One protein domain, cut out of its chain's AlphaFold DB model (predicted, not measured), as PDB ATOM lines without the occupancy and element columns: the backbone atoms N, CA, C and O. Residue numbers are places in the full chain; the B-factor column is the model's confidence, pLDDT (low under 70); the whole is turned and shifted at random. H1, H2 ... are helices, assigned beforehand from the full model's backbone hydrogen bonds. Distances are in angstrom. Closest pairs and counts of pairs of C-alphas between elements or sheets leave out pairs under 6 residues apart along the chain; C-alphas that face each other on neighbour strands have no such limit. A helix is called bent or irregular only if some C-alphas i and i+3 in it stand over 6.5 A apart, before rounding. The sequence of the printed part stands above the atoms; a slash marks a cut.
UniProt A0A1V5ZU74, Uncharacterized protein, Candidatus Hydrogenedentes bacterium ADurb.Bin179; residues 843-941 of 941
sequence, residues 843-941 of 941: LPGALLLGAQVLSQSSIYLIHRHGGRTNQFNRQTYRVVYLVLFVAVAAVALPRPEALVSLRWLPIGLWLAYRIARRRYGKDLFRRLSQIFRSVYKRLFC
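Overview. This is residues 843 to 941 of the 941 residues of an uncharacterized protein of Candidatus Hydrogenedentes bacterium ADurb.Bin179 (UniProt A0A1V5ZU74). Two helices, H1 and H2, cross as an X, and the first arm of a long bent helix, H4a, runs beside H2. The short H3 lies at one end of this body, and H4 folds back as a V; residues 926 to 941, of which 926 to 939 belong to H4, stick out free of the rest. The printed part has 99 residues with four named helices, H1 to H4 in order, and no named strand; the class is all helix. The whole is loose and flat, with a radius of gyration of the C-alphas of 17.5 A and spans of 51 by 43 by 15 A.

Along the chain. H1, residues 843 to 864, begins at C-alpha (-0.553, 6.728, -33.493) and is 31.7 A long. H2, residues 874 to 892, measures 26.4 A, and H3 holds residues 896 to 899. H4, residues 904 to 939, was assigned as one helix by its hydrogen bonds but is bent: C-alphas 919 and 922 are 9.6 A apart. Its arms are H4a, residues 904 to 919, 22.3 A, and H4b, residues 922 to 939, 27.2 A, ending at C-alpha (23.113, -20.948, -19.577). H4b is irregular, with C-alphas 922 and 925 7.0 A apart.

Arrangement. H2 is the hub. It touches H1 at a steep tilt of 46 degrees, opposite ways; the closest C-alphas, of Ala 851 and Tyr 881, are 5.0 A apart. With residues 875 to 879 alone it touches H4a, at a shallow tilt of 26 degrees, opposite ways, closest at the C-alphas of Gln 875 and Ile 915, 5.9 A. H4b is apart from H1, H2 and H3. Every O i to N i+4 pair is within hydrogen-bond range in H1, H2 and H4a, and 13 of 14 in H4b; H3 is too short for such a pair.

Size, cuts and confidence. The C-alphas farthest apart, of His 865 and Cys 941, are 56.4 A apart. The printed part has no cut and no long link. Residues 939 to 941 are under pLDDT 70.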
ATOM      1  N   LEU A 843       0.640   7.581 -33.470       95.75
ATOM      2  CA  LEU A 843      -0.553   6.728 -33.493       95.75
ATOM      3  C   LEU A 843      -0.567   5.685 -32.348       95.75
ATOM      4  O   LEU A 843      -1.545   5.674 -31.601       95.75
ATOM      5  N   PRO A 844       0.499   4.887 -32.094       97.00
ATOM      6  CA  PRO A 844       0.545   4.000 -30.923       97.00
ATOM      7  C   PRO A 844       0.329   4.737 -29.595       97.00
ATOM      8  O   PRO A 844      -0.359   4.244 -28.702       97.00
ATOM      9  N   GLY A 845       0.888   5.947 -29.480       97.44
ATOM     10  CA  GLY A 845       0.690   6.830 -28.336       97.44
ATOM     11  C   GLY A 845      -0.768   7.246 -28.156       97.44
ATOM     12  O   GLY A 845      -1.295   7.140 -27.053       97.44
ATOM     13  N   ALA A 846      -1.442   7.661 -29.229       98.00
ATOM     14  CA  ALA A 846      -2.848   8.055 -29.198       98.00
ATOM     15  C   ALA A 846      -3.754   6.902 -28.738       98.00
ATOM     16  O   ALA A 846      -4.585   7.094 -27.850       98.00
ATOM     17  N   LEU A 847      -3.547   5.692 -29.275       98.25
ATOM     18  CA  LEU A 847      -4.308   4.498 -28.881       98.25
ATOM     19  C   LEU A 847      -4.061   4.143 -27.404       98.25
ATOM     20  O   LEU A 847      -5.001   3.837 -26.669       98.25
ATOM     21  N   LEU A 848      -2.811   4.247 -26.934       98.25
ATOM     22  CA  LEU A 848      -2.448   4.025 -25.531       98.25
ATOM     23  C   LEU A 848      -3.109   5.037 -24.581       98.25
ATOM     24  O   LEU A 848      -3.648   4.641 -23.543       98.25
ATOM     25  N   LEU A 849      -3.086   6.329 -24.918       98.44
ATOM     26  CA  LEU A 849      -3.726   7.376 -24.119       98.44
ATOM     27  C   LEU A 849      -5.251   7.228 -24.119       98.44
ATOM     28  O   LEU A 849      -5.875   7.372 -23.068       98.44
ATOM     29  N   GLY A 850      -5.854   6.851 -25.250       98.38
ATOM     30  CA  GLY A 850      -7.279   6.524 -25.321       98.38
ATOM     31  C   GLY A 850      -7.633   5.376 -24.376       98.38
ATOM     32  O   GLY A 850      -8.567   5.480 -23.577       98.38
ATOM     33  N   ALA A 851      -6.851   4.291 -24.409       98.44
ATOM     34  CA  ALA A 851      -7.057   3.140 -23.533       98.44
ATOM     35  C   ALA A 851      -6.904   3.523 -22.051       98.44
ATOM     36  O   ALA A 851      -7.635   3.022 -21.190       98.44
ATOM     37  N   GLN A 852      -5.987   4.446 -21.740       97.62
ATOM     38  CA  GLN A 852      -5.843   5.000 -20.397       97.62
ATOM     39  C   GLN A 852      -7.105   5.747 -19.954       97.62
ATOM     40  O   GLN A 852      -7.627   5.440 -18.878       97.62
ATOM     41  N   VAL A 853      -7.616   6.671 -20.773       98.19
ATOM     42  CA  VAL A 853      -8.823   7.459 -20.469       98.19
ATOM     43  C   VAL A 853     -10.028   6.544 -20.236       98.19
ATOM     44  O   VAL A 853     -10.713   6.703 -19.222       98.19
ATOM     45  N   LEU A 854     -10.248   5.538 -21.089       97.88
ATOM     46  CA  LEU A 854     -11.339   4.574 -20.900       97.88
ATOM     47  C   LEU A 854     -11.174   3.743 -19.627       97.88
ATOM     48  O   LEU A 854     -12.132   3.576 -18.871       97.88
ATOM     49  N   SER A 855      -9.962   3.263 -19.334       97.06
ATOM     50  CA  SER A 855      -9.715   2.468 -18.124       97.06
ATOM     51  C   SER A 855      -9.943   3.266 -16.832       97.06
ATOM     52  O   SER A 855     -10.467   2.726 -15.858       97.06
ATOM     53  N   GLN A 856      -9.587   4.556 -16.815       95.50
ATOM     54  CA  GLN A 856      -9.823   5.450 -15.677       95.50
ATOM     55  C   GLN A 856     -11.310   5.786 -15.537       95.50
ATOM     56  O   GLN A 856     -11.848   5.722 -14.432       95.50
ATOM     57  N   SER A 857     -11.978   6.066 -16.657       96.88
ATOM     58  CA  SER A 857     -13.412   6.371 -16.691       96.88
ATOM     59  C   SER A 857     -14.260   5.183 -16.237       96.88
ATOM     60  O   SER A 857     -15.189   5.363 -15.458       96.88
ATOM     61  N   SER A 858     -13.881   3.962 -16.622       96.38
ATOM     62  CA  SER A 858     -14.570   2.732 -16.207       96.38
ATOM     63  C   SER A 858     -14.522   2.526 -14.691       96.38
ATOM     64  O   SER A 858     -15.527   2.193 -14.077       96.38
ATOM     65  N   ILE A 859     -13.379   2.792 -14.050       94.12
ATOM     66  CA  ILE A 859     -13.264   2.697 -12.583       94.12
ATOM     67  C   ILE A 859     -14.118   3.742 -11.889       94.12
ATOM     68  O   ILE A 859     -14.735   3.447 -10.867       94.12
ATOM     69  N   TYR A 860     -14.143   4.959 -12.427       93.50
ATOM     70  CA  TYR A 860     -14.964   6.024 -11.875       93.50
ATOM     71  C   TYR A 860     -16.457   5.704 -11.990       93.50
ATOM     72  O   TYR A 860     -17.193   5.889 -11.025       93.50
ATOM     73  N   LEU A 861     -16.880   5.150 -13.129       94.44
ATOM     74  CA  LEU A 861     -18.238   4.664 -13.355       94.44
ATOM     75  C   LEU A 861     -18.612   3.568 -12.343       94.44
ATOM     76  O   LEU A 861     -19.620   3.697 -11.653       94.44
ATOM     77  N   ILE A 862     -17.764   2.543 -12.189       92.38
ATOM     78  CA  ILE A 862     -17.961   1.456 -11.212       92.38
ATOM     79  C   ILE A 862     -18.093   2.027  -9.798       92.38
ATOM     80  O   ILE A 862     -19.033   1.688  -9.089       92.38
ATOM     81  N   HIS A 863     -17.188   2.928  -9.402       87.00
ATOM     82  CA  HIS A 863     -17.227   3.581  -8.093       87.00
ATOM     83  C   HIS A 863     -18.545   4.332  -7.857       87.00
ATOM     84  O   HIS A 863     -19.137   4.223  -6.787       87.00
ATOM     85  N   ARG A 864     -19.013   5.112  -8.840       87.25
ATOM     86  CA  ARG A 864     -20.224   5.935  -8.698       87.25
ATOM     87  C   ARG A 864     -21.523   5.129  -8.718       87.25
ATOM     88  O   ARG A 864     -22.508   5.603  -8.167       87.25
ATOM     89  N   HIS A 865     -21.508   3.914  -9.257       88.12
ATOM     90  CA  HIS A 865     -22.625   2.970  -9.168       88.12
ATOM     91  C   HIS A 865     -22.508   1.985  -7.989       88.12
ATOM     92  O   HIS A 865     -23.163   0.950  -7.993       88.12
ATOM     93  N   GLY A 866     -21.670   2.276  -6.983       82.88
ATOM     94  CA  GLY A 866     -21.530   1.435  -5.782       82.88
ATOM     95  C   GLY A 866     -20.787   0.113  -6.013       82.88
ATOM     96  O   GLY A 866     -20.754  -0.753  -5.142       82.88
ATOM     97  N   GLY A 867     -20.168  -0.060  -7.181       85.44
ATOM     98  CA  GLY A 867     -19.428  -1.261  -7.533       85.44
ATOM     99  C   GLY A 867     -18.075  -1.372  -6.823       85.44
ATOM    100  O   GLY A 867     -17.411  -0.392  -6.469       85.44
ATOM    101  N   ARG A 868     -17.614  -2.615  -6.663       80.12
ATOM    102  CA  ARG A 868     -16.349  -2.948  -5.996       80.12
ATOM    103  C   ARG A 868     -15.145  -2.676  -6.906       80.12
ATOM    104  O   ARG A 868     -14.707  -3.528  -7.676       80.12
ATOM    105  N   THR A 869     -14.552  -1.487  -6.789       81.81
ATOM    106  CA  THR A 869     -13.394  -1.072  -7.615       81.81
ATOM    107  C   THR A 869     -12.147  -1.954  -7.464       81.81
ATOM    108  O   THR A 869     -11.294  -1.967  -8.350       81.81
ATOM    109  N   ASN A 870     -12.024  -2.719  -6.376       78.38
ATOM    110  CA  ASN A 870     -10.910  -3.648  -6.151       78.38
ATOM    111  C   ASN A 870     -10.951  -4.891  -7.060       78.38
ATOM    112  O   ASN A 870      -9.893  -5.464  -7.322       78.38
ATOM    113  N   GLN A 871     -12.129  -5.274  -7.565       83.75
ATOM    114  CA  GLN A 871     -12.299  -6.377  -8.517       83.75
ATOM    115  C   GLN A 871     -11.908  -5.967  -9.944       83.75
ATOM    116  O   GLN A 871     -11.509  -6.802 -10.752       83.75
ATOM    117  N   PHE A 872     -11.944  -4.667 -10.251       88.38
ATOM    118  CA  PHE A 872     -11.580  -4.151 -11.564       88.38
ATOM    119  C   PHE A 872     -10.069  -3.907 -11.672       88.38
ATOM    120  O   PHE A 872      -9.521  -2.912 -11.186       88.38
ATOM    121  N   ASN A 873      -9.357  -4.803 -12.360       90.75
ATOM    122  CA  ASN A 873      -7.933  -4.608 -12.618       90.75
ATOM    123  C   ASN A 873      -7.701  -3.601 -13.755       90.75
ATOM    124  O   ASN A 873      -7.583  -3.980 -14.921       90.75
ATOM    125  N   ARG A 874      -7.540  -2.320 -13.396       93.56
ATOM    126  CA  ARG A 874      -7.269  -1.219 -14.341       93.56
ATOM    127  C   ARG A 874      -6.240  -1.555 -15.419       93.56
ATOM    128  O   ARG A 874      -6.418  -1.187 -16.573       93.56
ATOM    129  N   GLN A 875      -5.135  -2.191 -15.026       94.56
ATOM    130  CA  GLN A 875      -3.998  -2.414 -15.920       94.56
ATOM    131  C   GLN A 875      -4.351  -3.453 -16.989       94.56
ATOM    132  O   GLN A 875      -4.024  -3.255 -18.153       94.56
ATOM    133  N   THR A 876      -5.076  -4.508 -16.609       94.00
ATOM    134  CA  THR A 876      -5.587  -5.518 -17.544       94.00
ATOM    135  C   THR A 876      -6.589  -4.906 -18.517       94.00
ATOM    136  O   THR A 876      -6.431  -5.059 -19.723       94.00
ATOM    137  N   TYR A 877      -7.566  -4.143 -18.019       95.06
ATOM    138  CA  TYR A 877      -8.564  -3.513 -18.889       95.06
ATOM    139  C   TYR A 877      -7.962  -2.467 -19.832       95.06
ATOM    140  O   TYR A 877      -8.406  -2.359 -20.969       95.06
ATOM    141  N   ARG A 878      -6.900  -1.750 -19.433       97.31
ATOM    142  CA  ARG A 878      -6.156  -0.888 -20.365       97.31
ATOM    143  C   ARG A 878      -5.586  -1.683 -21.540       97.31
ATOM    144  O   ARG A 878      -5.659  -1.206 -22.665       97.31
ATOM    145  N   VAL A 879      -5.033  -2.873 -21.299       97.75
ATOM    146  CA  VAL A 879      -4.537  -3.736 -22.385       97.75
ATOM    147  C   VAL A 879      -5.685  -4.181 -23.283       97.75
ATOM    148  O   VAL A 879      -5.549  -4.101 -24.498       97.75
ATOM    149  N   VAL A 880      -6.828  -4.568 -22.709       97.69
ATOM    150  CA  VAL A 880      -8.024  -4.930 -23.486       97.69
ATOM    151  C   VAL A 880      -8.458  -3.775 -24.392       97.69
ATOM    152  O   VAL A 880      -8.572  -3.964 -25.599       97.69
ATOM    153  N   TYR A 881      -8.619  -2.562 -23.851       98.19
ATOM    154  CA  TYR A 881      -8.975  -1.389 -24.657       98.19
ATOM    155  C   TYR A 881      -7.923  -1.060 -25.716       98.19
ATOM    156  O   TYR A 881      -8.281  -0.709 -26.834       98.19
ATOM    157  N   LEU A 882      -6.635  -1.201 -25.396       98.12
ATOM    158  CA  LEU A 882      -5.561  -0.970 -26.357       98.12
ATOM    159  C   LEU A 882      -5.628  -1.958 -27.527       98.12
ATOM    160  O   LEU A 882      -5.529  -1.534 -28.671       98.12
ATOM    161  N   VAL A 883      -5.823  -3.249 -27.253       97.94
ATOM    162  CA  VAL A 883      -5.963  -4.279 -28.293       97.94
ATOM    163  C   VAL A 883      -7.180  -3.995 -29.170       97.94
ATOM    164  O   VAL A 883      -7.063  -4.034 -30.392       97.94
ATOM    165  N   LEU A 884      -8.318  -3.635 -28.567       98.19
ATOM    166  CA  LEU A 884      -9.520  -3.244 -29.308       98.19
ATOM    167  C   LEU A 884      -9.257  -2.031 -30.208       98.19
ATOM    168  O   LEU A 884      -9.610  -2.048 -31.382       98.19
ATOM    169  N   PHE A 885      -8.586  -1.000 -29.697       98.06
ATOM    170  CA  PHE A 885      -8.243   0.186 -30.480       98.06
ATOM    171  C   PHE A 885      -7.243  -0.089 -31.600       98.06
ATOM    172  O   PHE A 885      -7.393   0.469 -32.683       98.06
ATOM    173  N   VAL A 886      -6.263  -0.965 -31.381       97.25
ATOM    174  CA  VAL A 886      -5.344  -1.411 -32.438       97.25
ATOM    175  C   VAL A 886      -6.098  -2.187 -33.516       97.25
ATOM    176  O   VAL A 886      -5.880  -1.923 -34.694       97.25
ATOM    177  N   ALA A 887      -7.014  -3.085 -33.141       97.00
ATOM    178  CA  ALA A 887      -7.829  -3.837 -34.093       97.00
ATOM    179  C   ALA A 887      -8.725  -2.911 -34.932       97.00
ATOM    180  O   ALA A 887      -8.739  -3.011 -36.156       97.00
ATOM    181  N   VAL A 888      -9.406  -1.954 -34.291       97.44
ATOM    182  CA  VAL A 888     -10.217  -0.944 -34.990       97.44
ATOM    183  C   VAL A 888      -9.351  -0.098 -35.924       97.44
ATOM    184  O   VAL A 888      -9.721   0.101 -37.077       97.44
ATOM    185  N   ALA A 889      -8.179   0.359 -35.474       95.94
ATOM    186  CA  ALA A 889      -7.265   1.134 -36.310       95.94
ATOM    187  C   ALA A 889      -6.728   0.321 -37.500       95.94
ATOM    188  O   ALA A 889      -6.584   0.872 -38.586       95.94
ATOM    189  N   ALA A 890      -6.465  -0.976 -37.324       95.38
ATOM    190  CA  ALA A 890      -5.981  -1.851 -38.393       95.38
ATOM    191  C   ALA A 890      -7.010  -2.023 -39.514       95.38
ATOM    192  O   ALA A 890      -6.627  -2.112 -40.676       95.38
ATOM    193  N   VAL A 891      -8.300  -2.037 -39.167       96.50
ATOM    194  CA  VAL A 891      -9.404  -2.111 -40.135       96.50
ATOM    195  C   VAL A 891      -9.701  -0.745 -40.757       96.50
ATOM    196  O   VAL A 891     -10.002  -0.660 -41.942       96.50
ATOM    197  N   ALA A 892      -9.632   0.331 -39.970       95.12
ATOM    198  CA  ALA A 892     -10.023   1.667 -40.412       95.12
ATOM    199  C   ALA A 892      -8.948   2.396 -41.237       95.12
ATOM    200  O   ALA A 892      -9.278   3.307 -41.996       95.12
ATOM    201  N   LEU A 893      -7.665   2.057 -41.069       93.81
ATOM    202  CA  LEU A 893      -6.581   2.745 -41.765       93.81
ATOM    203  C   LEU A 893      -6.375   2.167 -43.173       93.81
ATOM    204  O   LEU A 893      -6.154   0.967 -43.305       93.81
ATOM    205  N   PRO A 894      -6.315   3.013 -44.221       91.00
ATOM    206  CA  PRO A 894      -6.053   2.564 -45.593       91.00
ATOM    207  C   PRO A 894      -4.695   1.870 -45.770       91.00
ATOM    208  O   PRO A 894      -4.488   1.147 -46.739       91.00
ATOM    209  N   ARG A 895      -3.751   2.139 -44.858       91.38
ATOM    210  CA  ARG A 895      -2.399   1.576 -44.834       91.38
ATOM    211  C   ARG A 895      -2.092   1.051 -43.431       91.38
ATOM    212  O   ARG A 895      -1.678   1.838 -42.571       91.38
ATOM    213  N   PRO A 896      -2.286  -0.251 -43.165       85.69
ATOM    214  CA  PRO A 896      -2.024  -0.830 -41.850       85.69
ATOM    215  C   PRO A 896      -0.537  -0.769 -41.470       85.69
ATOM    216  O   PRO A 896      -0.216  -0.849 -40.286       85.69
ATOM    217  N   GLU A 897       0.374  -0.533 -42.428       88.56
ATOM    218  CA  GLU A 897       1.796  -0.303 -42.133       88.56
ATOM    219  C   GLU A 897       2.023   0.872 -41.166       88.56
ATOM    220  O   GLU A 897       3.005   0.871 -40.430       88.56
ATOM    221  N   ALA A 898       1.102   1.844 -41.090       84.94
ATOM    222  CA  ALA A 898       1.171   2.945 -40.123       84.94
ATOM    223  C   ALA A 898       1.105   2.475 -38.652       84.94
ATOM    224  O   ALA A 898       1.494   3.214 -37.743       84.94
ATOM    225  N   LEU A 899       0.634   1.246 -38.404       89.06
ATOM    226  CA  LEU A 899       0.676   0.602 -37.092       89.06
ATOM    227  C   LEU A 899       2.029  -0.048 -36.798       89.06
ATOM    228  O   LEU A 899       2.311  -0.329 -35.635       89.06
ATOM    229  N   VAL A 900       2.889  -0.270 -37.792       92.06
ATOM    230  CA  VAL A 900       4.222  -0.839 -37.579       92.06
ATOM    231  C   VAL A 900       5.126   0.243 -36.994       92.06
ATOM    232  O   VAL A 900       5.588   1.153 -37.674       92.06
ATOM    233  N   SER A 901       5.366   0.165 -35.686       93.12
ATOM    234  CA  SER A 901       6.177   1.140 -34.961       93.12
ATOM    235  C   SER A 901       7.041   0.471 -33.903       93.12
ATOM    236  O   SER A 901       6.547  -0.297 -33.077       93.12
ATOM    237  N   LEU A 902       8.318   0.860 -33.837       93.19
ATOM    238  CA  LEU A 902       9.227   0.451 -32.760       93.19
ATOM    239  C   LEU A 902       8.738   0.894 -31.371       93.19
ATOM    240  O   LEU A 902       9.162   0.336 -30.362       93.19
ATOM    241  N   ARG A 903       7.806   1.856 -31.300       92.94
ATOM    242  CA  ARG A 903       7.200   2.324 -30.047       92.94
ATOM    243  C   ARG A 903       6.355   1.265 -29.342       92.94
ATOM    244  O   ARG A 903       6.187   1.356 -28.127       92.94
ATOM    245  N   TRP A 904       5.862   0.247 -30.047       95.88
ATOM    246  CA  TRP A 904       5.117  -0.840 -29.410       95.88
ATOM    247  C   TRP A 904       5.957  -1.632 -28.412       95.88
ATOM    248  O   TRP A 904       5.417  -2.085 -27.406       95.88
ATOM    249  N   LEU A 905       7.272  -1.739 -28.629       95.50
ATOM    250  CA  LEU A 905       8.167  -2.460 -27.728       95.50
ATOM    251  C   LEU A 905       8.223  -1.828 -26.321       95.50
ATOM    252  O   LEU A 905       7.858  -2.510 -25.361       95.50
ATOM    253  N   PRO A 906       8.615  -0.548 -26.139       96.19
ATOM    254  CA  PRO A 906       8.630   0.062 -24.812       96.19
ATOM    255  C   PRO A 906       7.223   0.191 -24.202       96.19
ATOM    256  O   PRO A 906       7.088   0.064 -22.986       96.19
ATOM    257  N   ILE A 907       6.167   0.361 -25.014       97.31
ATOM    258  CA  ILE A 907       4.772   0.335 -24.537       97.31
ATOM    259  C   ILE A 907       4.421  -1.042 -23.958       97.31
ATOM    260  O   ILE A 907       3.924  -1.128 -22.833       97.31
ATOM    261  N   GLY A 908       4.713  -2.122 -24.686       97.12
ATOM    262  CA  GLY A 908       4.461  -3.497 -24.258       97.12
ATOM    263  C   GLY A 908       5.249  -3.869 -23.004       97.12
ATOM    264  O   GLY A 908       4.671  -4.390 -22.049       97.12
ATOM    265  N   LEU A 909       6.540  -3.519 -22.953       96.31
ATOM    266  CA  LEU A 909       7.389  -3.727 -21.775       96.31
ATOM    267  C   LEU A 909       6.847  -2.987 -20.548       96.31
ATOM    268  O   LEU A 909       6.776  -3.556 -19.456       96.31
ATOM    269  N   TRP A 910       6.421  -1.735 -20.720       96.94
ATOM    270  CA  TRP A 910       5.834  -0.961 -19.633       96.94
ATOM    271  C   TRP A 910       4.498  -1.558 -19.159       96.94
ATOM    272  O   TRP A 910       4.303  -1.720 -17.953       96.94
ATOM    273  N   LEU A 911       3.602  -1.963 -20.066       97.06
ATOM    274  CA  LEU A 911       2.331  -2.614 -19.716       97.06
ATOM    275  C   LEU A 911       2.554  -3.934 -18.965       97.06
ATOM    276  O   LEU A 911       1.954  -4.148 -17.905       97.06
ATOM    277  N   ALA A 912       3.462  -4.779 -19.459       95.06
ATOM    278  CA  ALA A 912       3.842  -6.031 -18.810       95.06
ATOM    279  C   ALA A 912       4.396  -5.779 -17.401       95.06
ATOM    280  O   ALA A 912       3.955  -6.407 -16.434       95.06
ATOM    281  N   TYR A 913       5.285  -4.790 -17.253       94.06
ATOM    282  CA  TYR A 913       5.801  -4.368 -15.954       94.06
ATOM    283  C   TYR A 913       4.683  -3.920 -15.000       94.06
ATOM    284  O   TYR A 913       4.678  -4.316 -13.833       94.06
ATOM    285  N   ARG A 914       3.709  -3.124 -15.464       93.69
ATOM    286  CA  ARG A 914       2.596  -2.645 -14.623       93.69
ATOM    287  C   ARG A 914       1.685  -3.780 -14.160       93.69
ATOM    288  O   ARG A 914       1.294  -3.792 -12.989       93.69
ATOM    289  N   ILE A 915       1.382  -4.739 -15.034       93.19
ATOM    290  CA  ILE A 915       0.601  -5.934 -14.684       93.19
ATOM    291  C   ILE A 915       1.368  -6.788 -13.670       93.19
ATOM    292  O   ILE A 915       0.822  -7.137 -12.619       93.19
ATOM    293  N   ALA A 916       2.651  -7.054 -13.925       89.38
ATOM    294  CA  ALA A 916       3.497  -7.837 -13.032       89.38
ATOM    295  C   ALA A 916       3.640  -7.168 -11.655       89.38
ATOM    296  O   ALA A 916       3.446  -7.811 -10.624       89.38
ATOM    297  N   ARG A 917       3.884  -5.853 -11.604       87.44
ATOM    298  CA  ARG A 917       3.972  -5.095 -10.345       87.44
ATOM    299  C   ARG A 917       2.668  -5.135  -9.554       87.44
ATOM    300  O   ARG A 917       2.713  -5.201  -8.329       87.44
ATOM    301  N   ARG A 918       1.508  -5.120 -10.221       85.88
ATOM    302  CA  ARG A 918       0.209  -5.249  -9.544       85.88
ATOM    303  C   ARG A 918       0.001  -6.650  -8.964       85.88
ATOM    304  O   ARG A 918      -0.523  -6.745  -7.860       85.88
ATOM    305  N   ARG A 919       0.421  -7.702  -9.676       85.25
ATOM    306  CA  ARG A 919       0.274  -9.102  -9.243       85.25
ATOM    307  C   ARG A 919       1.251  -9.497  -8.132       85.25
ATOM    308  O   ARG A 919       0.858 -10.198  -7.210       85.25
ATOM    309  N   TYR A 920       2.505  -9.056  -8.220       83.00
ATOM    310  CA  TYR A 920       3.588  -9.507  -7.336       83.00
ATOM    311  C   TYR A 920       4.020  -8.468  -6.288       83.00
ATOM    312  O   TYR A 920       4.830  -8.775  -5.418       83.00
ATOM    313  N   GLY A 921       3.504  -7.236  -6.342       84.88
ATOM    314  CA  GLY A 921       3.802  -6.200  -5.352       84.88
ATOM    315  C   GLY A 921       5.300  -5.888  -5.238       84.88
ATOM    316  O   GLY A 921       5.980  -5.666  -6.241       84.88
ATOM    317  N   LYS A 922       5.817  -5.847  -4.001       74.31
ATOM    318  CA  LYS A 922       7.243  -5.599  -3.712       74.31
ATOM    319  C   LYS A 922       8.144  -6.790  -4.076       74.31
ATOM    320  O   LYS A 922       9.330  -6.586  -4.324       74.31
ATOM    321  N   ASP A 923       7.586  -7.995  -4.190       77.69
ATOM    322  CA  ASP A 923       8.347  -9.220  -4.474       77.69
ATOM    323  C   ASP A 923       8.717  -9.382  -5.948       77.69
ATOM    324  O   ASP A 923       9.466 -10.297  -6.293       77.69
ATOM    325  N   LEU A 924       8.229  -8.500  -6.829       82.12
ATOM    326  CA  LEU A 924       8.534  -8.554  -8.258       82.12
ATOM    327  C   LEU A 924      10.046  -8.612  -8.510       82.12
ATOM    328  O   LEU A 924      10.507  -9.487  -9.235       82.12
ATOM    329  N   PHE A 925      10.827  -7.731  -7.878       75.81
ATOM    330  CA  PHE A 925      12.281  -7.705  -8.063       75.81
ATOM    331  C   PHE A 925      12.964  -8.952  -7.501       75.81
ATOM    332  O   PHE A 925      13.883  -9.472  -8.129       75.81
ATOM    333  N   ARG A 926      12.485  -9.485  -6.369       75.38
ATOM    334  CA  ARG A 926      13.000 -10.739  -5.802       75.38
ATOM    335  C   ARG A 926      12.761 -11.898  -6.769       75.38
ATOM    336  O   ARG A 926      13.701 -12.621  -7.078       75.38
ATOM    337  N   ARG A 927      11.551 -12.022  -7.317       78.69
ATOM    338  CA  ARG A 927      11.199 -13.072  -8.286       78.69
ATOM    339  C   ARG A 927      11.949 -12.921  -9.605       78.69
ATOM    340  O   ARG A 927      12.486 -13.905 -10.097       78.69
ATOM    341  N   LEU A 928      12.065 -11.703 -10.138       77.56
ATOM    342  CA  LEU A 928      12.873 -11.441 -11.333       77.56
ATOM    343  C   LEU A 928      14.346 -11.790 -11.098       77.56
ATOM    344  O   LEU A 928      14.956 -12.425 -11.948       77.56
ATOM    345  N   SER A 929      14.898 -11.461  -9.925       75.69
ATOM    346  CA  SER A 929      16.273 -11.837  -9.576       75.69
ATOM    347  C   SER A 929      16.450 -13.353  -9.442       75.69
ATOM    348  O   SER A 929      17.477 -13.882  -9.853       75.69
ATOM    349  N   GLN A 930      15.446 -14.072  -8.926       80.69
ATOM    350  CA  GLN A 930      15.454 -15.535  -8.841       80.69
ATOM    351  C   GLN A 930      15.382 -16.180 -10.228       80.69
ATOM    352  O   GLN A 930      16.151 -17.095 -10.503       80.69
ATOM    353  N   ILE A 931      14.518 -15.674 -11.113       82.06
ATOM    354  CA  ILE A 931      14.427 -16.131 -12.505       82.06
ATOM    355  C   ILE A 931      15.750 -15.866 -13.224       82.06
ATOM    356  O   ILE A 931      16.289 -16.773 -13.848       82.06
ATOM    357  N   PHE A 932      16.321 -14.667 -13.077       79.38
ATOM    358  CA  PHE A 932      17.597 -14.321 -13.697       79.38
ATOM    359  C   PHE A 932      18.734 -15.217 -13.197       79.38
ATOM    360  O   PHE A 932      19.491 -15.743 -14.003       79.38
ATOM    361  N   ARG A 933      18.808 -15.482 -11.883       78.62
ATOM    362  CA  ARG A 933      19.764 -16.448 -11.315       78.62
ATOM    363  C   ARG A 933      19.542 -17.863 -11.849       78.62
ATOM    364  O   ARG A 933      20.514 -18.545 -12.144       78.62
ATOM    365  N   SER A 934      18.290 -18.299 -11.998       78.94
ATOM    366  CA  SER A 934      17.963 -19.623 -12.538       78.94
ATOM    367  C   SER A 934      18.308 -19.760 -14.021       78.94
ATOM    368  O   SER A 934      18.724 -20.835 -14.432       78.94
ATOM    369  N   VAL A 935      18.110 -18.713 -14.824       79.75
ATOM    370  CA  VAL A 935      18.454 -18.702 -16.254       79.75
ATOM    371  C   VAL A 935      19.967 -18.619 -16.427       79.75
ATOM    372  O   VAL A 935      20.529 -19.405 -17.177       79.75
ATOM    373  N   TYR A 936      20.636 -17.752 -15.663       80.94
ATOM    374  CA  TYR A 936      22.095 -17.659 -15.649       80.94
ATOM    375  C   TYR A 936      22.738 -19.004 -15.287       80.94
ATOM    376  O   TYR A 936      23.603 -19.480 -16.009       80.94
ATOM    377  N   LYS A 937      22.238 -19.677 -14.241       79.50
ATOM    378  CA  LYS A 937      22.715 -21.007 -13.832       79.50
ATOM    379  C   LYS A 937      22.414 -22.118 -14.852       79.50
ATOM    380  O   LYS A 937      23.017 -23.166 -14.749       79.50
ATOM    381  N   ARG A 938      21.479 -21.933 -15.793       83.06
ATOM    382  CA  ARG A 938      21.208 -22.909 -16.872       83.06
ATOM    383  C   ARG A 938      21.971 -22.619 -18.164       83.06
ATOM    384  O   ARG A 938      22.090 -23.508 -18.993       83.06
ATOM    385  N   LEU A 939      22.392 -21.372 -18.373       69.12
ATOM    386  CA  LEU A 939      23.113 -20.948 -19.577       69.12
ATOM    387  C   LEU A 939      24.633 -20.929 -19.381       69.12
ATOM    388  O   LEU A 939      25.358 -21.036 -20.363       69.12
ATOM    389  N   PHE A 940      25.109 -20.760 -18.143       67.94
ATOM    390  CA  PHE A 940      26.524 -20.517 -17.837       67.94
ATOM    391  C   PHE A 940      27.107 -21.434 -16.746       67.94
ATOM    392  O   PHE A 940      28.273 -21.276 -16.389       67.94
ATOM    393  N   CYS A 941      26.319 -22.355 -16.190       62.97
ATOM    394  CA  CYS A 941      26.780 -23.439 -15.318       62.97
ATOM    395  C   CYS A 941      26.230 -24.750 -15.866       62.97
ATOM    396  O   CYS A 941      26.929 -25.769 -15.694       62.97
TER     397      CYS A 941